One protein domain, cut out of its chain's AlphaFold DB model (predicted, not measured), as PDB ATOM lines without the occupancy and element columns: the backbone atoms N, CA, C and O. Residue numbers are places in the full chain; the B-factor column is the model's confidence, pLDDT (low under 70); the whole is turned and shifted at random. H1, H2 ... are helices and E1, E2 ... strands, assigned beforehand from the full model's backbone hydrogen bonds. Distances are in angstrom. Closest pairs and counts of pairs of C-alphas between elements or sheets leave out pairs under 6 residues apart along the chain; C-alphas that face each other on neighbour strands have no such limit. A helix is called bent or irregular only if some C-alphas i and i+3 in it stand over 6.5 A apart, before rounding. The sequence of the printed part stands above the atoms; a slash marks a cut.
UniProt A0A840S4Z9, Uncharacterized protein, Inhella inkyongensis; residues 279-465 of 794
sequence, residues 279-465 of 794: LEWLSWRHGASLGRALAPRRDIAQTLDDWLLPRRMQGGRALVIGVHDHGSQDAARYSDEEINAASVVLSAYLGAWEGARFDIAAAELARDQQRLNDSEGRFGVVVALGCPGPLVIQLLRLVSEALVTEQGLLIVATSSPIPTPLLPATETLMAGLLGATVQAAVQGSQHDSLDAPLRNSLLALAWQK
ATOM      1  N   LEU A 279     233.762 189.155 206.077       92.06
ATOM      2  CA  LEU A 279     233.799 187.893 206.824       92.06
ATOM      3  C   LEU A 279     235.109 187.135 206.563       92.06
ATOM      4  O   LEU A 279     235.681 186.562 207.484       92.06
ATOM      5  N   GLU A 280     235.624 187.202 205.332       94.62
ATOM      6  CA  GLU A 280     236.940 186.673 204.947       94.62
ATOM      7  C   GLU A 280     238.064 187.336 205.762       94.62
ATOM      8  O   GLU A 280     238.896 186.649 206.356       94.62
ATOM      9  N   TRP A 281     238.055 188.670 205.864       94.25
ATOM     10  CA  TRP A 281     239.026 189.421 206.666       94.25
ATOM     11  C   TRP A 281     238.971 189.064 208.152       94.25
ATOM     12  O   TRP A 281     240.005 188.800 208.768       94.25
ATOM     13  N   LEU A 282     237.768 189.033 208.730       92.69
ATOM     14  CA  LEU A 282     237.577 188.672 210.133       92.69
ATOM     15  C   LEU A 282     238.019 187.230 210.398       92.69
ATOM     16  O   LEU A 282     238.633 186.974 211.430       92.69
ATOM     17  N   SER A 283     237.783 186.321 209.448       94.81
ATOM     18  CA  SER A 283     238.238 184.931 209.539       94.81
ATOM     19  C   SER A 283     239.751 184.848 209.700       94.81
ATOM     20  O   SER A 283     240.227 184.260 210.666       94.81
ATOM     21  N   TRP A 284     240.512 185.522 208.834       94.44
ATOM     22  CA  TRP A 284     241.968 185.582 208.977       94.44
ATOM     23  C   TRP A 284     242.402 186.270 210.279       94.44
ATOM     24  O   TRP A 284     243.276 185.769 210.983       94.44
ATOM     25  N   ARG A 285     241.769 187.394 210.640       90.38
ATOM     26  CA  ARG A 285     242.137 188.181 211.828       90.38
ATOM     27  C   ARG A 285     241.969 187.409 213.135       90.38
ATOM     28  O   ARG A 285     242.762 187.600 214.053       90.38
ATOM     29  N   HIS A 286     240.930 186.585 213.227       90.56
ATOM     30  CA  HIS A 286     240.572 185.845 214.438       90.56
ATOM     31  C   HIS A 286     240.954 184.363 214.382       90.56
ATOM     32  O   HIS A 286     240.569 183.609 215.271       90.56
ATOM     33  N   GLY A 287     241.717 183.935 213.373       92.88
ATOM     34  CA  GLY A 287     242.209 182.562 213.308       92.88
ATOM     35  C   GLY A 287     241.161 181.521 212.890       92.88
ATOM     36  O   GLY A 287     241.344 180.346 213.180       92.88
ATOM     37  N   ALA A 288     240.056 181.918 212.252       94.88
ATOM     38  CA  ALA A 288     238.994 180.998 211.855       94.88
ATOM     39  C   ALA A 288     239.220 180.432 210.446       94.88
ATOM     40  O   ALA A 288     239.444 181.177 209.488       94.88
ATOM     41  N   SER A 289     239.026 179.122 210.296       94.56
ATOM     42  CA  SER A 289     239.091 178.381 209.027       94.56
ATOM     43  C   SER A 289     237.861 178.590 208.121       94.56
ATOM     44  O   SER A 289     237.517 177.753 207.298       94.56
ATOM     45  N   LEU A 290     237.128 179.699 208.264       94.06
ATOM     46  CA  LEU A 290     235.984 179.980 207.386       94.06
ATOM     47  C   LEU A 290     236.435 180.568 206.039       94.06
ATOM     48  O   LEU A 290     235.783 180.344 205.018       94.06
ATOM     49  N   GLY A 291     237.521 181.346 206.038       92.62
ATOM     50  CA  GLY A 291     238.056 182.009 204.847       92.62
ATOM     51  C   GLY A 291     239.027 181.143 204.041       92.62
ATOM     52  O   GLY A 291     239.198 179.959 204.304       92.62
ATOM     53  N   ARG A 292     239.702 181.730 203.051       91.00
ATOM     54  CA  ARG A 292     240.665 181.031 202.178       91.00
ATOM     55  C   ARG A 292     242.066 180.945 202.769       91.00
ATOM     56  O   ARG A 292     242.853 180.109 202.333       91.00
ATOM     57  N   ALA A 293     242.407 181.837 203.697       88.69
ATOM     58  CA  ALA A 293     243.778 182.001 204.177       88.69
ATOM     59  C   ALA A 293     244.208 180.956 205.222       88.69
ATOM     60  O   ALA A 293     245.396 180.655 205.316       88.69
ATOM     61  N   LEU A 294     243.270 180.407 205.997       90.25
ATOM     62  CA  LEU A 294     243.560 179.539 207.138       90.25
ATOM     63  C   LEU A 294     242.960 178.149 206.946       90.25
ATOM     64  O   LEU A 294     241.806 178.020 206.564       90.25
ATOM     65  N   ALA A 295     243.762 177.130 207.240       91.62
ATOM     66  CA  ALA A 295     243.377 175.723 207.241       91.62
ATOM     67  C   ALA A 295     242.551 175.364 208.501       91.62
ATOM     68  O   ALA A 295     242.612 176.097 209.490       91.62
ATOM     69  N   PRO A 296     241.827 174.226 208.521       93.31
ATOM     70  CA  PRO A 296     241.730 173.229 207.450       93.31
ATOM     71  C   PRO A 296     240.572 173.456 206.475       93.31
ATOM     72  O   PRO A 296     240.596 172.897 205.383       93.31
ATOM     73  N   ARG A 297     239.565 174.255 206.829       92.31
ATOM     74  CA  ARG A 297     238.422 174.560 205.957       92.31
ATOM     75  C   ARG A 297     238.690 175.772 205.084       92.31
ATOM     76  O   ARG A 297     239.398 176.683 205.490       92.31
ATOM     77  N   ARG A 298     238.118 175.773 203.878       87.25
ATOM     78  CA  ARG A 298     238.224 176.896 202.939       87.25
ATOM     79  C   ARG A 298     236.898 177.187 202.251       87.25
ATOM     80  O   ARG A 298     236.025 176.323 202.150       87.25
ATOM     81  N   ASP A 299     236.793 178.416 201.749       84.31
ATOM     82  CA  ASP A 299     235.701 178.915 200.902       84.31
ATOM     83  C   ASP A 299     234.304 178.931 201.552       84.31
ATOM     84  O   ASP A 299     233.293 178.978 200.857       84.31
ATOM     85  N   ILE A 300     234.214 178.948 202.885       91.69
ATOM     86  CA  ILE A 300     232.926 179.032 203.596       91.69
ATOM     87  C   ILE A 300     232.477 180.494 203.749       91.69
ATOM     88  O   ILE A 300     231.288 180.809 203.651       91.69
ATOM     89  N   ALA A 301     233.426 181.408 203.976       93.19
ATOM     90  CA  ALA A 301     233.153 182.792 204.338       93.19
ATOM     91  C   ALA A 301     232.336 183.533 203.274       93.19
ATOM     92  O   ALA A 301     231.429 184.286 203.613       93.19
ATOM     93  N   GLN A 302     232.602 183.302 201.987       89.44
ATOM     94  CA  GLN A 302     231.862 183.971 200.919       89.44
ATOM     95  C   GLN A 302     230.375 183.598 200.928       89.44
ATOM     96  O   GLN A 302     229.519 184.475 200.816       89.44
ATOM     97  N   THR A 303     230.058 182.318 201.104       89.12
ATOM     98  CA  THR A 303     228.670 181.855 201.136       89.12
ATOM     99  C   THR A 303     227.941 182.360 202.371       89.12
ATOM    100  O   THR A 303     226.805 182.817 202.268       89.12
ATOM    101  N   LEU A 304     228.589 182.317 203.537       92.88
ATOM    102  CA  LEU A 304     228.031 182.892 204.761       92.88
ATOM    103  C   LEU A 304     227.754 184.387 204.592       92.88
ATOM    104  O   LEU A 304     226.672 184.860 204.925       92.88
ATOM    105  N   ASP A 305     228.706 185.120 204.023       90.44
ATOM    106  CA  ASP A 305     228.591 186.551 203.762       90.44
ATOM    107  C   ASP A 305     227.415 186.871 202.815       90.44
ATOM    108  O   ASP A 305     226.693 187.825 203.076       90.44
ATOM    109  N   ASP A 306     227.123 186.049 201.797       89.44
ATOM    110  CA  ASP A 306     225.968 186.265 200.898       89.44
ATOM    111  C   ASP A 306     224.619 186.233 201.630       89.44
ATOM    112  O   ASP A 306     223.720 187.022 201.328       89.44
ATOM    113  N   TRP A 307     224.481 185.340 202.611       91.62
ATOM    114  CA  TRP A 307     223.254 185.196 203.393       91.62
ATOM    115  C   TRP A 307     223.177 186.173 204.568       91.62
ATOM    116  O   TRP A 307     222.095 186.660 204.899       91.62
ATOM    117  N   LEU A 308     224.312 186.469 205.202       90.75
ATOM    118  CA  LEU A 308     224.368 187.293 206.409       90.75
ATOM    119  C   LEU A 308     224.449 188.792 206.099       90.75
ATOM    120  O   LEU A 308     223.938 189.588 206.887       90.75
ATOM    121  N   LEU A 309     225.036 189.204 204.968       86.00
ATOM    122  CA  LEU A 309     225.210 190.620 204.623       86.00
ATOM    123  C   LEU A 309     223.889 191.407 204.614       86.00
ATOM    124  O   LEU A 309     223.868 192.480 205.217       86.00
ATOM    125  N   PRO A 310     222.774 190.913 204.029       85.06
ATOM    126  CA  PRO A 310     221.496 191.625 204.074       85.06
ATOM    127  C   PRO A 310     220.952 191.801 205.492       85.06
ATOM    128  O   PRO A 310     220.204 192.737 205.732       85.06
ATOM    129  N   ARG A 311     221.311 190.910 206.424       82.38
ATOM    130  CA  ARG A 311     220.860 190.918 207.825       82.38
ATOM    131  C   ARG A 311     221.803 191.695 208.744       82.38
ATOM    132  O   ARG A 311     221.465 191.987 209.891       82.38
ATOM    133  N   ARG A 312     222.999 192.034 208.268       76.81
ATOM    134  CA  ARG A 312     224.019 192.726 209.048       76.81
ATOM    135  C   ARG A 312     223.506 194.094 209.501       76.81
ATOM    136  O   ARG A 312     222.878 194.808 208.728       76.81
ATOM    137  N   MET A 313     223.775 194.456 210.754       66.38
ATOM    138  CA  MET A 313     223.316 195.710 211.376       66.38
ATOM    139  C   MET A 313     221.787 195.906 211.482       66.38
ATOM    140  O   MET A 313     221.372 196.949 211.972       66.38
ATOM    141  N   GLN A 314     220.947 194.933 211.097       72.12
ATOM    142  CA  GLN A 314     219.482 195.039 211.243       72.12
ATOM    143  C   GLN A 314     218.989 194.858 212.691       72.12
ATOM    144  O   GLN A 314     217.851 195.207 212.990       72.12
ATOM    145  N   GLY A 315     219.841 194.339 213.585       73.00
ATOM    146  CA  GLY A 315     219.478 194.030 214.971       73.00
ATOM    147  C   GLY A 315     218.612 192.769 215.100       73.00
ATOM    148  O   GLY A 315     218.131 192.220 214.111       73.00
ATOM    149  N   GLY A 316     218.446 192.280 216.330       85.50
ATOM    150  CA  GLY A 316     217.737 191.034 216.649       85.50
ATOM    151  C   GLY A 316     218.601 190.059 217.449       85.50
ATOM    152  O   GLY A 316     219.735 190.377 217.802       85.50
ATOM    153  N   ARG A 317     218.085 188.858 217.737       89.12
ATOM    154  CA  ARG A 317     218.843 187.807 218.438       89.12
ATOM    155  C   ARG A 317     219.449 186.822 217.447       89.12
ATOM    156  O   ARG A 317     218.740 186.299 216.581       89.12
ATOM    157  N   ALA A 318     220.747 186.574 217.581       91.75
ATOM    158  CA  ALA A 318     221.477 185.586 216.805       91.75
ATOM    159  C   ALA A 318     221.949 184.445 217.712       91.75
ATOM    160  O   ALA A 318     222.394 184.693 218.828       91.75
ATOM    161  N   LEU A 319     221.885 183.206 217.234       92.25
ATOM    162  CA  LEU A 319     222.403 182.041 217.953       92.25
ATOM    163  C   LEU A 319     223.509 181.377 217.139       92.25
ATOM    164  O   LEU A 319     223.292 181.016 215.983       92.25
ATOM    165  N   VAL A 320     224.672 181.173 217.753       94.06
ATOM    166  CA  VAL A 320     225.704 180.286 217.206       94.06
ATOM    167  C   VAL A 320     225.657 178.957 217.950       94.06
ATOM    168  O   VAL A 320     225.734 178.933 219.178       94.06
ATOM    169  N   ILE A 321     225.515 177.860 217.206       95.25
ATOM    170  CA  ILE A 321     225.478 176.505 217.759       95.25
ATOM    171  C   ILE A 321     226.767 175.767 217.416       95.25
ATOM    172  O   ILE A 321     227.053 175.560 216.237       95.25
ATOM    173  N   GLY A 322     227.516 175.332 218.426       96.94
ATOM    174  CA  GLY A 322     228.629 174.400 218.268       96.94
ATOM    175  C   GLY A 322     228.158 172.961 218.444       96.94
ATOM    176  O   GLY A 322     227.636 172.598 219.496       96.94
ATOM    177  N   VAL A 323     228.316 172.118 217.423       96.81
ATOM    178  CA  VAL A 323     228.056 170.677 217.543       96.81
ATOM    179  C   VAL A 323     229.386 169.941 217.633       96.81
ATOM    180  O   VAL A 323     230.149 169.901 216.668       96.81
ATOM    181  N   HIS A 324     229.648 169.343 218.794       96.25
ATOM    182  CA  HIS A 324     230.915 168.691 219.112       96.25
ATOM    183  C   HIS A 324     230.818 167.176 218.929       96.25
ATOM    184  O   HIS A 324     229.955 166.519 219.514       96.25
ATOM    185  N   ASP A 325     231.723 166.598 218.139       93.56
ATOM    186  CA  ASP A 325     231.761 165.157 217.862       93.56
ATOM    187  C   ASP A 325     233.118 164.548 218.243       93.56
ATOM    188  O   ASP A 325     233.894 164.088 217.405       93.56
ATOM    189  N   HIS A 326     233.432 164.581 219.543       90.06
ATOM    190  CA  HIS A 326     234.718 164.109 220.077       90.06
ATOM    191  C   HIS A 326     234.979 162.610 219.851       90.06
ATOM    192  O   HIS A 326     236.119 162.167 219.967       90.06
ATOM    193  N   GLY A 327     233.938 161.822 219.557       81.88
ATOM    194  CA  GLY A 327     234.049 160.385 219.299       81.88
ATOM    195  C   GLY A 327     234.326 160.030 217.836       81.88
ATOM    196  O   GLY A 327     234.644 158.876 217.547       81.88
ATOM    197  N   SER A 328     234.204 160.988 216.914       86.44
ATOM    198  CA  SER A 328     234.368 160.746 215.483       86.44
ATOM    199  C   SER A 328     235.833 160.751 215.050       86.44
ATOM    200  O   SER A 328     236.634 161.586 215.469       86.44
ATOM    201  N   GLN A 329     236.170 159.817 214.159       85.31
ATOM    202  CA  GLN A 329     237.459 159.769 213.461       85.31
ATOM    203  C   GLN A 329     237.403 160.439 212.079       85.31
ATOM    204  O   GLN A 329     238.351 160.314 211.306       85.31
ATOM    205  N   ASP A 330     236.308 161.133 211.751       86.62
ATOM    206  CA  ASP A 330     236.190 161.864 210.491       86.62
ATOM    207  C   ASP A 330     237.256 162.968 210.424       86.62
ATOM    208  O   ASP A 330     237.350 163.829 211.306       86.62
ATOM    209  N   ALA A 331     238.062 162.935 209.362       86.56
ATOM    210  CA  ALA A 331     239.112 163.915 209.114       86.56
ATOM    211  C   ALA A 331     238.550 165.331 208.934       86.56
ATOM    212  O   ALA A 331     239.270 166.296 209.166       86.56
ATOM    213  N   ALA A 332     237.274 165.450 208.554       90.50
ATOM    214  CA  ALA A 332     236.570 166.713 208.439       90.50
ATOM    215  C   ALA A 332     235.605 166.983 209.600       90.50
ATOM    216  O   ALA A 332     234.625 167.712 209.436       90.50
ATOM    217  N   ARG A 333     235.861 166.458 210.801       92.31
ATOM    218  CA  ARG A 333     235.201 166.977 212.010       92.31
ATOM    219  C   ARG A 333     235.643 168.416 212.286       92.31
ATOM    220  O   ARG A 333     236.747 168.810 211.931       92.31
ATOM    221  N   TYR A 334     234.785 169.211 212.917       94.12
ATOM    222  CA  TYR A 334     235.210 170.506 213.453       94.12
ATOM    223  C   TYR A 334     235.938 170.277 214.783       94.12
ATOM    224  O   TYR A 334     235.462 169.513 215.627       94.12
ATOM    225  N   SER A 335     237.091 170.914 214.961       93.69
ATOM    226  CA  SER A 335     237.732 171.038 216.274       93.69
ATOM    227  C   SER A 335     237.043 172.101 217.136       93.69
ATOM    228  O   SER A 335     236.331 172.975 216.628       93.69
ATOM    229  N   ASP A 336     237.269 172.049 218.449       93.38
ATOM    230  CA  ASP A 336     236.727 173.046 219.374       93.38
ATOM    231  C   ASP A 336     237.328 174.424 219.083       93.38
ATOM    232  O   ASP A 336     236.626 175.435 219.117       93.38
ATOM    233  N   GLU A 337     238.614 174.468 218.723       93.06
ATOM    234  CA  GLU A 337     239.305 175.681 218.296       93.06
ATOM    235  C   GLU A 337     238.652 176.302 217.054       93.06
ATOM    236  O   GLU A 337     238.405 177.511 217.040       93.06
ATOM    237  N   GLU A 338     238.310 175.496 216.041       94.38
ATOM    238  CA  GLU A 338     237.618 175.984 214.843       94.38
ATOM    239  C   GLU A 338     236.239 176.564 215.168       94.38
ATOM    240  O   GLU A 338     235.913 177.657 214.700       94.38
ATOM    241  N   ILE A 339     235.435 175.869 215.984       94.94
ATOM    242  CA  ILE A 339     234.102 176.344 216.395       94.94
ATOM    243  C   ILE A 339     234.226 177.652 217.178       94.94
ATOM    244  O   ILE A 339     233.485 178.605 216.920       94.94
ATOM    245  N   ASN A 340     235.180 177.731 218.108       92.75
ATOM    246  CA  ASN A 340     235.422 178.920 218.919       92.75
ATOM    247  C   ASN A 340     235.815 180.123 218.054       92.75
ATOM    248  O   ASN A 340     235.193 181.183 218.157       92.75
ATOM    249  N   ALA A 341     236.801 179.954 217.170       92.25
ATOM    250  CA  ALA A 341     237.261 181.018 216.284       92.25
ATOM    251  C   ALA A 341     236.147 181.478 215.328       92.25
ATOM    252  O   ALA A 341     235.900 182.678 215.188       92.25
ATOM    253  N   ALA A 342     235.413 180.539 214.724       94.75
ATOM    254  CA  ALA A 342     234.281 180.844 213.853       94.75
ATOM    255  C   ALA A 342     233.153 181.586 214.593       94.75
ATOM    256  O   ALA A 342     232.577 182.528 214.048       94.75
ATOM    257  N   SER A 343     232.874 181.226 215.848       91.19
ATOM    258  CA  SER A 343     231.862 181.898 216.675       91.19
ATOM    259  C   SER A 343     232.217 183.363 216.945       91.19
ATOM    260  O   SER A 343     231.360 184.240 216.816       91.19
ATOM    261  N   VAL A 344     233.488 183.648 217.254       87.81
ATOM    262  CA  VAL A 344     233.989 185.024 217.429       87.81
ATOM    263  C   VAL A 344     233.819 185.828 216.141       87.81
ATOM    264  O   VAL A 344     233.328 186.956 216.176       87.81
ATOM    265  N   VAL A 345     234.163 185.235 214.995       91.00
ATOM    266  CA  VAL A 345     234.033 185.874 213.678       91.00
ATOM    267  C   VAL A 345     232.581 186.204 213.343       91.00
ATOM    268  O   VAL A 345     232.293 187.328 212.936       91.00
ATOM    269  N   LEU A 346     231.661 185.258 213.540       91.00
ATOM    270  CA  LEU A 346     230.233 185.448 213.272       91.00
ATOM    271  C   LEU A 346     229.625 186.535 214.164       91.00
ATOM    272  O   LEU A 346     228.867 187.378 213.680       91.00
ATOM    273  N   SER A 347     230.006 186.559 215.444       84.50
ATOM    274  CA  SER A 347     229.585 187.597 216.388       84.50
ATOM    275  C   SER A 347     230.093 188.983 215.971       84.50
ATOM    276  O   SER A 347     229.301 189.919 215.840       84.50
ATOM    277  N   ALA A 348     231.389 189.102 215.660       80.31
ATOM    278  CA  ALA A 348     231.993 190.353 215.198       80.31
ATOM    279  C   ALA A 348     231.389 190.844 213.869       80.31
ATOM    280  O   ALA A 348     231.223 192.047 213.660       80.31
ATOM    281  N   TYR A 349     231.037 189.923 212.970       85.75
ATOM    282  CA  TYR A 349     230.475 190.249 211.666       85.75
ATOM    283  C   TYR A 349     229.036 190.781 211.753       85.75
ATOM    284  O   TYR A 349     228.730 191.803 211.132       85.75
ATOM    285  N   LEU A 350     228.162 190.114 212.519       79.94
ATOM    286  CA  LEU A 350     226.746 190.480 212.645       79.94
ATOM    287  C   LEU A 350     226.544 191.820 213.374       79.94
ATOM    288  O   LEU A 350     225.625 192.571 213.028       79.94
ATOM    289  N   GLY A 351     227.431 192.163 214.313       71.94
ATOM    290  CA  GLY A 351     227.515 193.488 214.931       71.94
ATOM    291  C   GLY A 351     226.349 193.805 215.874       71.94
ATOM    292  O   GLY A 351     226.443 193.572 217.075       71.94
ATOM    293  N   ALA A 352     225.256 194.360 215.336       56.50
ATOM    294  CA  ALA A 352     224.087 194.834 216.097       56.50
ATOM    295  C   ALA A 352     223.184 193.716 216.657       56.50
ATOM    296  O   ALA A 352     222.198 194.008 217.330       56.50
ATOM    297  N   TRP A 353     223.493 192.452 216.365       73.19
ATOM    298  CA  TRP A 353     222.741 191.298 216.853       73.19
ATOM    299  C   TRP A 353     223.171 190.918 218.274       73.19
ATOM    300  O   TRP A 353     224.361 190.876 218.588       73.19
ATOM    301  N   GLU A 354     222.206 190.595 219.129       76.06
ATOM    302  CA  GLU A 354     222.457 189.994 220.437       76.06
ATOM    303  C   GLU A 354     222.809 188.519 220.250       76.06
ATOM    304  O   GLU A 354     221.962 187.712 219.866       76.06
ATOM    305  N   GLY A 355     224.081 188.181 220.456       75.19
ATOM    306  CA  GLY A 355     224.597 186.833 220.254       75.19
ATOM    307  C   GLY A 355     224.409 185.949 221.483       75.19
ATOM    308  O   GLY A 355     224.901 186.277 222.559       75.19
ATOM    309  N   ALA A 356     223.767 184.802 221.297       83.44
ATOM    310  CA  ALA A 356     223.824 183.672 222.210       83.44
ATOM    311  C   ALA A 356     224.718 182.574 221.620       83.44
ATOM    312  O   ALA A 356     224.868 182.454 220.398       83.44
ATOM    313  N   ARG A 357     225.287 181.749 222.498       89.12
ATOM    314  CA  ARG A 357     226.019 180.543 222.119       89.12
ATOM    315  C   ARG A 357     225.412 179.335 222.811       89.12
ATOM    316  O   ARG A 357     225.093 179.402 223.994       89.12
ATOM    317  N   PHE A 358     225.287 178.242 222.070       91.19
ATOM    318  CA  PHE A 358     224.849 176.957 222.593       91.19
ATOM    319  C   PHE A 358     225.738 175.850 222.035       91.19
ATOM    320  O   PHE A 358     225.885 175.734 220.823       91.19
ATOM    321  N   ASP A 359     226.322 175.033 222.899       94.12
ATOM    322  CA  ASP A 359     227.151 173.903 222.487       94.12
ATOM    323  C   ASP A 359     226.445 172.589 222.857       94.12
ATOM    324  O   ASP A 359     225.835 172.481 223.923       94.12
ATOM    325  N   ILE A 360     226.502 171.592 221.972       94.50
ATOM    326  CA  ILE A 360     225.869 170.279 222.166       94.50
ATOM    327  C   ILE A 360     226.737 169.161 221.593       94.50
ATOM    328  O   ILE A 360     227.341 169.306 220.529       94.50
ATOM    329  N   ALA A 361     226.775 168.008 222.263       95.81
ATOM    330  CA  ALA A 361     227.441 166.837 221.712       95.81
ATOM    331  C   ALA A 361     226.601 166.195 220.590       95.81
ATOM    332  O   ALA A 361     225.390 166.014 220.725       95.81
ATOM    333  N   ALA A 362     227.236 165.748 219.503       95.06
ATOM    334  CA  ALA A 362     226.554 165.074 218.393       95.06
ATOM    335  C   ALA A 362     225.766 163.830 218.854       95.06
ATOM    336  O   ALA A 362     224.653 163.582 218.391       95.06
ATOM    337  N   ALA A 363     226.302 163.083 219.827       94.00
ATOM    338  CA  ALA A 363     225.629 161.932 220.428       94.00
ATOM    339  C   ALA A 363     224.363 162.311 221.218       94.00
ATOM    340  O   ALA A 363     223.428 161.517 221.293       94.00
ATOM    341  N   GLU A 364     224.321 163.505 221.810       93.25
ATOM    342  CA  GLU A 364     223.140 164.021 222.509       93.25
ATOM    343  C   GLU A 364     222.104 164.541 221.516       93.25
ATOM    344  O   GLU A 364     220.922 164.217 221.642       93.25
ATOM    345  N   LEU A 365     222.551 165.253 220.477       94.94
ATOM    346  CA  LEU A 365     221.703 165.689 219.369       94.94
ATOM    347  C   LEU A 365     221.009 164.495 218.690       94.94
ATOM    348  O   LEU A 365     219.814 164.548 218.402       94.94
ATOM    349  N   ALA A 366     221.729 163.386 218.504       93.31
ATOM    350  CA  ALA A 366     221.199 162.159 217.911       93.31
ATOM    351  C   ALA A 366     220.066 161.509 218.725       93.31
ATOM    352  O   ALA A 366     219.251 160.787 218.151       93.31
ATOM    353  N   ARG A 367     219.983 161.760 220.041       91.44
ATOM    354  CA  ARG A 367     218.898 161.236 220.889       91.44
ATOM    355  C   ARG A 367     217.571 161.972 220.678       91.44
ATOM    356  O   ARG A 367     216.552 161.442 221.099       91.44
ATOM    357  N   ASP A 368     217.578 163.156 220.051       86.44
ATOM    358  CA  ASP A 368     216.390 163.996 219.787       86.44
ATOM    359  C   ASP A 368     215.525 164.261 221.043       86.44
ATOM    360  O   ASP A 368     214.299 164.319 220.992       86.44
ATOM    361  N   GLN A 369     216.175 164.394 222.204       79.94
ATOM    362  CA  GLN A 369     215.521 164.637 223.501       79.94
ATOM    363  C   GLN A 369     215.700 166.071 224.013       79.94
ATOM    364  O   GLN A 369     215.051 166.460 224.979       79.94
ATOM    365  N   GLN A 370     216.582 166.849 223.384       78.19
ATOM    366  CA  GLN A 370     216.882 168.223 223.778       78.19
ATOM    367  C   GLN A 370     215.969 169.210 223.046       78.19
ATOM    368  O   GLN A 370     215.650 169.027 221.868       78.19
ATOM    369  N   ARG A 371     215.575 170.274 223.743       76.94
ATOM    370  CA  ARG A 371     214.867 171.431 223.185       76.94
ATOM    371  C   ARG A 371     215.519 172.696 223.727       76.94
ATOM    372  O   ARG A 371     215.917 172.734 224.890       76.94
ATOM    373  N   LEU A 372     215.661 173.710 222.879       79.12
ATOM    374  CA  LEU A 372     216.112 175.030 223.312       79.12
ATOM    375  C   LEU A 372     214.935 175.739 223.999       79.12
ATOM    376  O   LEU A 372     213.964 176.091 223.338       79.12
ATOM    377  N   ASN A 373     215.002 175.903 225.325       60.62
ATOM    378  CA  ASN A 373     213.937 176.547 226.103       60.62
ATOM    379  C   ASN A 373     213.814 178.053 225.784       60.62
ATOM    380  O   ASN A 373     214.807 178.776 225.749       60.62
ATOM    381  N   ASP A 374     212.567 178.518 225.627       54.41
ATOM    382  CA  ASP A 374     212.139 179.861 225.173       54.41
ATOM    383  C   ASP A 374     212.158 180.943 226.280       54.41
ATOM    384  O   ASP A 374     211.341 181.860 226.287       54.41
ATOM    385  N   SER A 375     213.050 180.860 227.276       45.25
ATOM    386  CA  SER A 375     212.993 181.790 228.424       45.25
ATOM    387  C   SER A 375     213.549 183.194 228.145       45.25
ATOM    388  O   SER A 375     213.443 184.054 229.013       45.25
ATOM    389  N   GLU A 376     214.124 183.451 226.964       46.88
ATOM    390  CA  GLU A 376     214.801 184.724 226.647       46.88
ATOM    391  C   GLU A 376     214.486 185.306 225.248       46.88
ATOM    392  O   GLU A 376     215.122 186.272 224.829       46.88
ATOM    393  N   GLY A 377     213.516 184.750 224.511       59.12
ATOM    394  CA  GLY A 377     213.078 185.242 223.194       59.12
ATOM    395  C   GLY A 377     213.621 184.454 221.994       59.12
ATOM    396  O   GLY A 377     214.524 183.631 222.111       59.12
ATOM    397  N   ARG A 378     213.090 184.720 220.797       86.06
ATOM    398  CA  ARG A 378     213.368 183.931 219.581       86.06
ATOM    399  C   ARG A 378     214.516 184.497 218.738       86.06
ATOM    400  O   ARG A 378     214.713 185.710 218.670       86.06
ATOM    401  N   PHE A 379     215.250 183.624 218.055       90.69
ATOM    402  CA  PHE A 379     216.386 183.948 217.195       90.69
ATOM    403  C   PHE A 379     215.948 184.189 215.746       90.69
ATOM    404  O   PHE A 379     215.259 183.367 215.139       90.69
ATOM    405  N   GLY A 380     216.354 185.330 215.187       92.00
ATOM    406  CA  GLY A 380     216.120 185.676 213.780       92.00
ATOM    407  C   GLY A 380     217.234 185.187 212.850       92.00
ATOM    408  O   GLY A 380     217.003 185.006 211.654       92.00
ATOM    409  N   VAL A 381     218.431 184.952 213.397       94.75
ATOM    410  CA  VAL A 381     219.578 184.363 212.695       94.75
ATOM    411  C   VAL A 381     220.145 183.237 213.548       94.75
ATOM    412  O   VAL A 381     220.456 183.435 214.717       94.75
ATOM    413  N   VAL A 382     220.316 182.056 212.969       95.25
ATOM    414  CA  VAL A 382     220.981 180.933 213.631       95.25
ATOM    415  C   VAL A 382     222.074 180.396 212.722       95.25
ATOM    416  O   VAL A 382     221.852 180.203 211.529       95.25
ATOM    417  N   VAL A 383     223.259 180.157 213.273       96.69
ATOM    418  CA  VAL A 383     224.376 179.541 212.554       96.69
ATOM    419  C   VAL A 383     224.880 178.352 213.356       96.69
ATOM    420  O   VAL A 383     225.393 178.518 214.455       96.69
ATOM    421  N   ALA A 384     224.738 177.149 212.815       97.25
ATOM    422  CA  ALA A 384     225.250 175.929 213.417       97.25
ATOM    423  C   ALA A 384     226.537 175.474 212.728       97.25
ATOM    424  O   ALA A 384     226.620 175.454 211.499       97.25
ATOM    425  N   LEU A 385     227.526 175.084 213.524       97.31
ATOM    426  CA  LEU A 385     228.858 174.678 213.097       97.31
ATOM    427  C   LEU A 385     229.128 173.247 213.571       97.31
ATOM    428  O   LEU A 385     228.842 172.905 214.714       97.31
ATOM    429  N   GLY A 386     229.686 172.405 212.702       95.69
ATOM    430  CA  GLY A 386     230.145 171.061 213.070       95.69
ATOM    431  C   GLY A 386     229.090 169.958 213.050       95.69
ATOM    432  O   GLY A 386     229.439 168.793 213.242       95.69
ATOM    433  N   CYS A 387     227.828 170.276 212.750       96.56
ATOM    434  CA  CYS A 387     226.743 169.294 212.743       96.56
ATOM    435  C   CYS A 387     227.012 168.169 211.723       96.56
ATOM    436  O   CYS A 387     227.206 168.472 210.547       96.56
ATOM    437  N   PRO A 388     227.019 166.879 212.100       96.25
ATOM    438  CA  PRO A 388     227.102 165.797 211.120       96.25
ATOM    439  C   PRO A 388     225.929 165.851 210.133       96.25
ATOM    440  O   PRO A 388     224.780 166.021 210.539       96.25
ATOM    441  N   GLY A 389     226.190 165.660 208.836       95.31
ATOM    442  CA  GLY A 389     225.175 165.765 207.779       95.31
ATOM    443  C   GLY A 389     223.899 164.937 208.023       95.31
ATOM    444  O   GLY A 389     222.797 165.458 207.831       95.31
ATOM    445  N   PRO A 390     223.993 163.680 208.504       95.62
ATOM    446  CA  PRO A 390     222.822 162.873 208.858       95.62
ATOM    447  C   PRO A 390     221.982 163.398 210.036       95.62
ATOM    448  O   PRO A 390     220.840 162.969 210.182       95.62
ATOM    449  N   LEU A 391     222.519 164.300 210.868       96.44
ATOM    450  CA  LEU A 391     221.852 164.839 212.062       96.44
ATOM    451  C   LEU A 391     221.186 166.204 211.837       96.44
ATOM    452  O   LEU A 391     220.640 166.790 212.773       96.44
ATOM    453  N   VAL A 392     221.193 166.725 210.604       96.38
ATOM    454  CA  VAL A 392     220.616 168.045 210.310       96.38
ATOM    455  C   VAL A 392     219.138 168.114 210.691       96.38
ATOM    456  O   VAL A 392     218.724 169.103 211.277       96.38
ATOM    457  N   ILE A 393     218.339 167.069 210.453       95.44
ATOM    458  CA  ILE A 393     216.910 167.069 210.817       95.44
ATOM    459  C   ILE A 393     216.704 167.219 212.332       95.44
ATOM    460  O   ILE A 393     215.826 167.965 212.764       95.44
ATOM    461  N   GLN A 394     217.524 166.547 213.138       95.75
ATOM    462  CA  GLN A 394     217.502 166.648 214.595       95.75
ATOM    463  C   GLN A 394     217.896 168.059 215.041       95.75
ATOM    464  O   GLN A 394     217.245 168.626 215.913       95.75
ATOM    465  N   LEU A 395     218.898 168.665 214.394       95.69
ATOM    466  CA  LEU A 395     219.271 170.059 214.640       95.69
ATOM    467  C   LEU A 395     218.120 171.021 214.320       95.69
ATOM    468  O   LEU A 395     217.848 171.917 215.113       95.69
ATOM    469  N   LEU A 396     217.412 170.826 213.202       94.31
ATOM    470  CA  LEU A 396     216.258 171.658 212.840       94.31
ATOM    471  C   LEU A 396     215.152 171.590 213.900       94.31
ATOM    472  O   LEU A 396     214.600 172.622 214.272       94.31
ATOM    473  N   ARG A 397     214.866 170.395 214.432       92.12
ATOM    474  CA  ARG A 397     213.894 170.204 215.523       92.12
ATOM    475  C   ARG A 397     214.351 170.817 216.843       92.12
ATOM    476  O   ARG A 397     213.525 171.337 217.584       92.12
ATOM    477  N   LEU A 398     215.649 170.757 217.139       91.75
ATOM    478  CA  LEU A 398     216.221 171.378 218.333       91.75
ATOM    479  C   LEU A 398     215.984 172.893 218.334       91.75
ATOM    480  O   LEU A 398     215.655 173.455 219.377       91.75
ATOM    481  N   VAL A 399     216.161 173.543 217.177       91.12
ATOM    482  CA  VAL A 399     216.091 175.007 217.065       91.12
ATOM    483  C   VAL A 399     214.705 175.539 216.740       91.12
ATOM    484  O   VAL A 399     214.457 176.706 217.012       91.12
ATOM    485  N   SER A 400     213.799 174.733 216.177       87.50
ATOM    486  CA  SER A 400     212.552 175.229 215.578       87.50
ATOM    487  C   SER A 400     211.675 176.050 216.518       87.50
ATOM    488  O   SER A 400     211.081 177.034 216.086       87.50
ATOM    489  N   GLU A 401     211.606 175.675 217.795       85.81
ATOM    490  CA  GLU A 401     210.806 176.392 218.800       85.81
ATOM    491  C   GLU A 401     211.439 177.734 219.203       85.81
ATOM    492  O   GLU A 401     210.735 178.660 219.596       85.81
ATOM    493  N   ALA A 402     212.754 177.868 219.016       87.56
ATOM    494  CA  ALA A 402     213.524 179.060 219.336       87.56
ATOM    495  C   ALA A 402     213.662 180.036 218.150       87.56
ATOM    496  O   ALA A 402     214.357 181.039 218.280       87.56
ATOM    497  N   LEU A 403     213.039 179.782 216.991       90.62
ATOM    498  CA  LEU A 403     213.141 180.643 215.800       90.62
ATOM    499  C   LEU A 403     212.014 181.676 215.707       90.62
ATOM    500  O   LEU A 403     210.850 181.390 215.991       90.62
ATOM    501  N   VAL A 404     212.332 182.879 215.223       89.62
ATOM    502  CA  VAL A 404     211.316 183.880 214.854       89.62
ATOM    503  C   VAL A 404     210.512 183.358 213.663       89.62
ATOM    504  O   VAL A 404     211.069 183.073 212.612       89.62
ATOM    505  N   THR A 405     209.188 183.263 213.780       87.06
ATOM    506  CA  THR A 405     208.342 182.636 212.745       87.06
ATOM    507  C   THR A 405     208.038 183.541 211.552       87.06
ATOM    508  O   THR A 405     207.765 183.048 210.464       87.06
ATOM    509  N   GLU A 406     208.081 184.862 211.733       89.19
ATOM    510  CA  GLU A 406     207.691 185.824 210.691       89.19
ATOM    511  C   GLU A 406     208.723 185.918 209.563       89.19
ATOM    512  O   GLU A 406     208.373 185.900 208.382       89.19
ATOM    513  N   GLN A 407     210.004 185.986 209.921       91.56
ATOM    514  CA  GLN A 407     211.124 185.907 208.993       91.56
ATOM    515  C   GLN A 407     212.404 185.535 209.735       91.56
ATOM    516  O   GLN A 407     212.585 185.915 210.894       91.56
ATOM    517  N   GLY A 408     213.323 184.868 209.046       93.75
ATOM    518  CA  GLY A 408     214.633 184.577 209.607       93.75
ATOM    519  C   GLY A 408     215.544 183.804 208.668       93.75
ATOM    520  O   GLY A 408     215.248 183.629 207.481       93.75
ATOM    521  N   LEU A 409     216.694 183.419 209.211       95.94
ATOM    522  CA  LEU A 409     217.766 182.734 208.508       95.94
ATOM    523  C   LEU A 409     218.414 181.694 209.424       95.94
ATOM    524  O   LEU A 409     218.825 182.006 210.538       95.94
ATOM    525  N   LEU A 410     218.558 180.473 208.930       96.44
ATOM    526  CA  LEU A 410     219.302 179.400 209.570       96.44
ATOM    527  C   LEU A 410     220.368 178.898 208.601       96.44
ATOM    528  O   LEU A 410     220.055 178.525 207.473       96.44
ATOM    529  N   ILE A 411     221.620 178.872 209.042       97.31
ATOM    530  CA  ILE A 411     222.733 178.311 208.281       97.31
ATOM    531  C   ILE A 411     223.347 177.158 209.069       97.31
ATOM    532  O   ILE A 411     223.570 177.272 210.270       97.31
ATOM    533  N   VAL A 412     223.642 176.052 208.396       97.31
ATOM    534  CA  VAL A 412     224.268 174.868 208.982       97.31
ATOM    535  C   VAL A 412     225.511 174.516 208.176       97.31
ATOM    536  O   VAL A 412     225.403 174.092 207.024       97.31
ATOM    537  N   ALA A 413     226.685 174.684 208.781       96.31
ATOM    538  CA  ALA A 413     227.956 174.197 208.262       96.31
ATOM    539  C   ALA A 413     228.243 172.815 208.865       96.31
ATOM    540  O   ALA A 413     228.464 172.686 210.073       96.31
ATOM    541  N   THR A 414     228.184 171.775 208.038       95.44
ATOM    542  CA  THR A 414     228.262 170.386 208.488       95.44
ATOM    543  C   THR A 414     229.680 169.827 208.438       95.44
ATOM    544  O   THR A 414     230.515 170.240 207.632       95.44
ATOM    545  N   SER A 415     229.957 168.854 209.305       93.50
ATOM    546  CA  SER A 415     231.220 168.097 209.316       93.50
ATOM    547  C   SER A 415     231.273 167.005 208.241       93.50
ATOM    548  O   SER A 415     232.350 166.605 207.819       93.50
ATOM    549  N   SER A 416     230.118 166.566 207.735       93.62
ATOM    550  CA  SER A 416     229.995 165.568 206.668       93.62
ATOM    551  C   SER A 416     228.857 165.921 205.700       93.62
ATOM    552  O   SER A 416     227.977 166.714 206.058       93.62
ATOM    553  N   PRO A 417     228.843 165.374 204.466       94.81
ATOM    554  CA  PRO A 417     227.815 165.691 203.478       94.81
ATOM    555  C   PRO A 417     226.399 165.425 203.984       94.81
ATOM    556  O   PRO A 417     226.119 164.352 204.522       94.81
ATOM    557  N   ILE A 418     225.481 166.363 203.745       95.81
ATOM    558  CA  ILE A 418     224.055 166.106 203.953       95.81
ATOM    559  C   ILE A 418     223.595 165.091 202.891       95.81
ATOM    560  O   ILE A 418     223.737 165.361 201.688       95.81
ATOM    561  N   PRO A 419     223.037 163.932 203.293       94.69
ATOM    562  CA  PRO A 419     222.497 162.960 202.352       94.69
ATOM    563  C   PRO A 419     221.451 163.603 201.436       94.69
ATOM    564  O   PRO A 419     220.510 164.233 201.916       94.69
ATOM    565  N   THR A 420     221.570 163.403 200.121       92.06
ATOM    566  CA  THR A 420     220.657 163.991 199.122       92.06
ATOM    567  C   THR A 420     219.168 163.789 199.441       92.06
ATOM    568  O   THR A 420     218.418 164.752 199.294       92.06
ATOM    569  N   PRO A 421     218.711 162.614 199.933       90.75
ATOM    570  CA  PRO A 421     217.304 162.424 200.296       90.75
ATOM    571  C   PRO A 421     216.816 163.313 201.449       90.75
ATOM    572  O   PRO A 421     215.616 163.544 201.563       90.75
ATOM    573  N   LEU A 422     217.715 163.814 202.304       91.00
ATOM    574  CA  LEU A 422     217.350 164.689 203.419       91.00
ATOM    575  C   LEU A 422     217.178 166.149 202.990       91.00
ATOM    576  O   LEU A 422     216.460 166.876 203.670       91.00
ATOM    577  N   LEU A 423     217.761 166.589 201.869       88.81
ATOM    578  CA  LEU A 423     217.690 167.995 201.450       88.81
ATOM    579  C   LEU A 423     216.238 168.480 201.251       88.81
ATOM    580  O   LEU A 423     215.866 169.442 201.923       88.81
ATOM    581  N   PRO A 424     215.363 167.806 200.469       89.88
ATOM    582  CA  PRO A 424     213.961 168.230 200.355       89.88
ATOM    583  C   PRO A 424     213.191 168.111 201.680       89.88
ATOM    584  O   PRO A 424     212.247 168.860 201.940       89.88
ATOM    585  N   ALA A 425     213.599 167.170 202.540       91.19
ATOM    586  CA  ALA A 425     212.986 166.974 203.846       91.19
ATOM    587  C   ALA A 425     213.287 168.139 204.802       91.19
ATOM    588  O   ALA A 425     212.411 168.499 205.584       91.19
ATOM    589  N   THR A 426     214.474 168.759 204.724       92.12
ATOM    590  CA  THR A 426     214.812 169.940 205.543       92.12
ATOM    591  C   THR A 426     213.896 171.126 205.248       92.12
ATOM    592  O   THR A 426     213.355 171.726 206.175       92.12
ATOM    593  N   GLU A 427     213.657 171.418 203.969       91.56
ATOM    594  CA  GLU A 427     212.774 172.503 203.531       91.56
ATOM    595  C   GLU A 427     211.317 172.236 203.927       91.56
ATOM    596  O   GLU A 427     210.680 173.076 204.560       91.56
ATOM    597  N   THR A 428     210.821 171.026 203.640       92.62
ATOM    598  CA  THR A 428     209.448 170.608 203.977       92.62
ATOM    599  C   THR A 428     209.190 170.678 205.481       92.62
ATOM    600  O   THR A 428     208.149 171.174 205.917       92.62
ATOM    601  N   LEU A 429     210.145 170.200 206.286       93.38
ATOM    602  CA  LEU A 429     210.055 170.228 207.740       93.38
ATOM    603  C   LEU A 429     209.971 171.667 208.254       93.38
ATOM    604  O   LEU A 429     209.069 171.981 209.025       93.38
ATOM    605  N   MET A 430     210.877 172.543 207.815       93.50
ATOM    606  CA  MET A 430     210.896 173.932 208.277       93.50
ATOM    607  C   MET A 430     209.664 174.715 207.831       93.50
ATOM    608  O   MET A 430     209.122 175.480 208.624       93.50
ATOM    609  N   ALA A 431     209.179 174.491 206.607       92.19
ATOM    610  CA  ALA A 431     207.950 175.117 206.128       92.19
ATOM    611  C   ALA A 431     206.744 174.701 206.982       92.19
ATOM    612  O   ALA A 431     205.935 175.547 207.362       92.19
ATOM    613  N   GLY A 432     206.663 173.415 207.345       91.19
ATOM    614  CA  GLY A 432     205.629 172.895 208.239       91.19
ATOM    615  C   GLY A 432     205.723 173.445 209.665       91.19
ATOM    616  O   GLY A 432     204.704 173.829 210.231       91.19
ATOM    617  N   LEU A 433     206.931 173.521 210.232       88.75
ATOM    618  CA  LEU A 433     207.153 174.006 211.600       88.75
ATOM    619  C   LEU A 433     206.911 175.515 211.746       88.75
ATOM    620  O   LEU A 433     206.387 175.951 212.767       88.75
ATOM    621  N   LEU A 434     207.278 176.311 210.739       89.56
ATOM    622  CA  LEU A 434     207.173 177.772 210.789       89.56
ATOM    623  C   LEU A 434     205.859 178.310 210.202       89.56
ATOM    624  O   LEU A 434     205.521 179.472 210.432       89.56
ATOM    625  N   GLY A 435     205.129 177.499 209.429       88.94
ATOM    626  CA  GLY A 435     203.950 177.953 208.686       88.94
ATOM    627  C   GLY A 435     204.284 179.060 207.679       88.94
ATOM    628  O   GLY A 435     203.492 179.983 207.484       88.94
ATOM    629  N   ALA A 436     205.477 179.002 207.085       90.06
ATOM    630  CA  ALA A 436     206.041 180.037 206.224       90.06
ATOM    631  C   ALA A 436     206.598 179.436 204.929       90.06
ATOM    632  O   ALA A 436     206.884 178.240 204.849       90.06
ATOM    633  N   THR A 437     206.787 180.277 203.911       92.00
ATOM    634  CA  THR A 437     207.550 179.873 202.730       92.00
ATOM    635  C   THR A 437     209.027 179.841 203.105       92.00
ATOM    636  O   THR A 437     209.554 180.826 203.624       92.00
ATOM    637  N   VAL A 438     209.681 178.706 202.855       93.62
ATOM    638  CA  VAL A 438     211.107 178.495 203.119       93.62
ATOM    639  C   VAL A 438     211.834 178.388 201.789       93.62
ATOM    640  O   VAL A 438     211.390 177.684 200.893       93.62
ATOM    641  N   GLN A 439     212.955 179.086 201.673       91.88
ATOM    642  CA  GLN A 439     213.918 178.935 200.600       91.88
ATOM    643  C   GLN A 439     215.132 178.186 201.144       91.88
ATOM    644  O   GLN A 439     215.775 178.649 202.089       91.88
ATOM    645  N   ALA A 440     215.465 177.058 200.520       91.75
ATOM    646  CA  ALA A 440     216.668 176.298 200.819       91.75
ATOM    647  C   ALA A 440     217.750 176.510 199.752       91.75
ATOM    648  O   ALA A 440     217.475 176.547 198.552       91.75
ATOM    649  N   ALA A 441     219.000 176.610 200.189       93.12
ATOM    650  CA  ALA A 441     220.166 176.564 199.323       93.12
ATOM    651  C   ALA A 441     221.240 175.685 199.952       93.12
ATOM    652  O   ALA A 441     221.472 175.739 201.157       93.12
ATOM    653  N   VAL A 442     221.917 174.894 199.126       93.19
ATOM    654  CA  VAL A 442     222.986 174.010 199.579       93.19
ATOM    655  C   VAL A 442     224.244 174.233 198.748       93.19
ATOM    656  O   VAL A 442     224.174 174.386 197.527       93.19
ATOM    657  N   GLN A 443     225.394 174.267 199.411       93.00
ATOM    658  CA  GLN A 443     226.705 174.405 198.785       93.00
ATOM    659  C   GLN A 443     227.701 173.412 199.391       93.00
ATOM    660  O   GLN A 443     227.478 172.854 200.467       93.00
ATOM    661  N   GLY A 444     228.781 173.142 198.660       91.75
ATOM    662  CA  GLY A 444     229.911 172.373 199.175       91.75
ATOM    663  C   GLY A 444     230.974 173.272 199.803       91.75
ATOM    664  O   GLY A 444     231.007 174.469 199.530       91.75
ATOM    665  N   SER A 445     231.850 172.684 200.610       91.38
ATOM    666  CA  SER A 445     233.028 173.350 201.182       91.38
ATOM    667  C   SER A 445     234.300 172.560 200.883       91.38
ATOM    668  O   SER A 445     234.244 171.386 200.504       91.38
ATOM    669  N   GLN A 446     235.455 173.202 201.038       92.00
ATOM    670  CA  GLN A 446     236.752 172.544 200.911       92.00
ATOM    671  C   GLN A 446     237.348 172.239 202.288       92.00
ATOM    672  O   GLN A 446     237.119 172.979 203.248       92.00
ATOM    673  N   HIS A 447     238.119 171.154 202.366       94.06
ATOM    674  CA  HIS A 447     238.833 170.745 203.570       94.06
ATOM    675  C   HIS A 447     240.199 170.166 203.192       94.06
ATOM    676  O   HIS A 447     240.264 169.213 202.421       94.06
ATOM    677  N   ASP A 448     241.277 170.703 203.759       93.56
ATOM    678  CA  ASP A 448     242.662 170.388 203.373       93.56
ATOM    679  C   ASP A 448     243.058 168.928 203.634       93.56
ATOM    680  O   ASP A 448     243.987 168.411 203.022       93.56
ATOM    681  N   SER A 449     242.358 168.247 204.542       91.38
ATOM    682  CA  SER A 449     242.564 166.815 204.807       91.38
ATOM    683  C   SER A 449     241.827 165.881 203.838       91.38
ATOM    684  O   SER A 449     241.879 164.670 204.037       91.38
ATOM    685  N   LEU A 450     241.107 166.407 202.840       91.88
ATOM    686  CA  LEU A 450     240.332 165.619 201.882       91.88
ATOM    687  C   LEU A 450     240.803 165.868 200.443       91.88
ATOM    688  O   LEU A 450     241.021 167.005 200.039       91.88
ATOM    689  N   ASP A 451     240.838 164.808 199.635       90.81
ATOM    690  CA  ASP A 451     241.194 164.890 198.206       90.81
ATOM    691  C   ASP A 451     240.069 165.469 197.325       90.81
ATOM    692  O   ASP A 451     240.264 165.753 196.143       90.81
ATOM    693  N   ALA A 452     238.862 165.615 197.879       91.00
ATOM    694  CA  ALA A 452     237.693 166.135 197.182       91.00
ATOM    695  C   ALA A 452     236.860 167.055 198.095       91.00
ATOM    696  O   ALA A 452     236.816 166.833 199.308       91.00
ATOM    697  N   PRO A 453     236.137 168.044 197.532       91.00
ATOM    698  CA  PRO A 453     235.261 168.914 198.311       91.00
ATOM    699  C   PRO A 453     234.160 168.141 199.046       91.00
ATOM    700  O   PRO A 453     233.551 167.216 198.495       91.00
ATOM    701  N   LEU A 454     233.827 168.597 200.254       91.69
ATOM    702  CA  LEU A 454     232.643 168.159 200.981       91.69
ATOM    703  C   LEU A 454     231.402 168.674 200.259       91.69
ATOM    704  O   LEU A 454     231.068 169.855 200.312       91.69
ATOM    705  N   ARG A 455     230.706 167.783 199.558       93.12
ATOM    706  CA  ARG A 455     229.443 168.123 198.896       93.12
ATOM    707  C   ARG A 455     228.357 168.353 199.939       93.12
ATOM    708  O   ARG A 455     228.343 167.690 200.967       93.12
ATOM    709  N   ASN A 456     227.410 169.233 199.632       93.25
ATOM    710  CA  ASN A 456     226.234 169.487 200.461       93.25
ATOM    711  C   ASN A 456     226.553 169.771 201.937       93.25
ATOM    712  O   ASN A 456     225.861 169.262 202.816       93.25
ATOM    713  N   SER A 457     227.628 170.507 202.210       93.69
ATOM    714  CA  SER A 457     228.132 170.705 203.570       93.69
ATOM    715  C   SER A 457     227.797 172.068 204.169       93.69
ATOM    716  O   SER A 457     228.193 172.373 205.287       93.69
ATOM    717  N   LEU A 458     227.126 172.927 203.408       95.38
ATOM    718  CA  LEU A 458     226.642 174.214 203.876       95.38
ATOM    719  C   LEU A 458     225.200 174.384 203.412       95.38
ATOM    720  O   LEU A 458     224.945 174.549 202.220       95.38
ATOM    721  N   LEU A 459     224.263 174.301 204.350       96.19
ATOM    722  CA  LEU A 459     222.831 174.467 204.117       96.19
ATOM    723  C   LEU A 459     222.393 175.830 204.646       96.19
ATOM    724  O   LEU A 459     222.625 176.129 205.811       96.19
ATOM    725  N   ALA A 460     221.729 176.627 203.821       96.50
ATOM    726  CA  ALA A 460     221.060 177.854 204.229       96.50
ATOM    727  C   ALA A 460     219.550 177.709 204.025       96.50
ATOM    728  O   ALA A 460     219.098 177.242 202.979       96.50
ATOM    729  N   LEU A 461     218.782 178.114 205.032       96.00
ATOM    730  CA  LEU A 461     217.327 178.106 205.061       96.00
ATOM    731  C   LEU A 461     216.866 179.509 205.452       96.00
ATOM    732  O   LEU A 461     217.081 179.942 206.582       96.00
ATOM    733  N   ALA A 462     216.247 180.227 204.523       95.12
ATOM    734  CA  ALA A 462     215.641 181.530 204.782       95.12
ATOM    735  C   ALA A 462     214.124 181.412 204.678       95.12
ATOM    736  O   ALA A 462     213.625 180.670 203.837       95.12
ATOM    737  N   TRP A 463     213.377 182.131 205.510       94.38
ATOM    738  CA  TRP A 463     211.916 182.086 205.456       94.38
ATOM    739  C   TRP A 463     211.283 183.453 205.620       94.38
ATOM    740  O   TRP A 463     211.861 184.371 206.210       94.38
ATOM    741  N   GLN A 464     210.065 183.551 205.098       91.94
ATOM    742  CA  GLN A 464     209.191 184.698 205.258       91.94
ATOM    743  C   GLN A 464     207.735 184.232 205.233       91.94
ATOM    744  O   GLN A 464     207.326 183.434 204.383       91.94
ATOM    745  N   LYS A 465     206.938 184.725 206.176       88.56
ATOM    746  CA  LYS A 465     205.507 184.440 206.241       88.56
ATOM    747  C   LYS A 465     204.757 185.332 205.247       88.56
ATOM    748  O   LYS A 465     204.947 186.547 205.228       88.56
TER     749      LYS A 465
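Overview. This is residues 279 to 465 of the 794 residues of an uncharacterized protein of Inhella inkyongensis (UniProt A0A840S4Z9). A twisted sheet of six strands stands between two layers of helices, with H2 and H3 over one face and H5 and H6, side by side, over the other. H1 packs on the outside of H2 and H3, and the short H4 touches H5. The printed part has 187 residues, with six named helices and six named strands in the order H1 H2 E1 H3 E2 H4 E3 H5 E4 H6 E5 E6. The sheet, E2 E1 E3 E4 E6 E5, is mixed. The class is mixed, helices and strands, and the whole is compact, with a radius of gyration of the C-alphas of 15.1 A and spans of 41 by 34 by 27 A.

Along the chain. H1 is residues 279 to 285, from C-alpha 279 at (233.799, 187.893, 206.824). H2 is 301 to 311, E1 316 to 324 (26.1 A), H3 336 to 350 (21.2 A), E2 353 to 361 (25.4 A) and H4 362 to 365. E3 is 381 to 387, H5 389 to 400, E4 407 to 414 (23.1 A), H6 420 to 434 (22.5 A), E5 437 to 447 (32.6 A) and E6 454 to 464 (29.0 A), ending at C-alpha 464 (209.191, 184.698, 205.258). H5 is irregular, with C-alphas 390 and 393 7.5 A apart; H2 and H6 only just, with 6.7 A between C-alphas 307 and 310 and between 421 and 424.

Arrangement. Parallel neighbours are E2 and E1 (N 320 to O 356, 2.9 A), E1 and E3 (N 321 to O 383, 2.8 A) and E3 and E4 (N 384 to O 411, 2.8 A), within hydrogen-bond range. E6 is antiparallel to E4 (N 410 to O 461, 2.8 A) and to E5 (N 441 to O 460, 2.9 A), with which it forms a hairpin. E1, H3, E2 and E3, H5, E4 are strand-helix-strand units, parallel neighbours joined through a helix; E2, H4, E3 and E4, H6, E5 are split ones, with a strand between; the four crossovers are right-handed. In these three layers, heights over the sheet are 8.8 A for H2, 9.0 A for H3, 9.1 A for H5 and 8.2 A for H6. H5 and H6 touch at a shallow tilt of 2 degrees, C-alphas 393 and 426 closest at 6.4 A. H1, not on the sheet, touches H2 (C-alphas 280 and 301, 5.5 A) and H3 (282 and 345, 5.7 A). H4 only grazes the sheet and touches H5 (365 and 394, 6.4 A). Every O i to N i+4 pair is within range in H1 and H3, against 5 of 7 in H2, 6 of 8 in H5 and 8 of 11 in H6; H4 is too short for one.

Size, cuts and confidence. The farthest C-alphas, of Ser 375 and Asp 451, are 44.7 A apart. The printed part has no cut. Links H1 to H2, E1 to H3 and H4 to E3 are long. Mean pLDDT of the printed part is 89.6; residues 313, 352 and 373 to 377 are under 70.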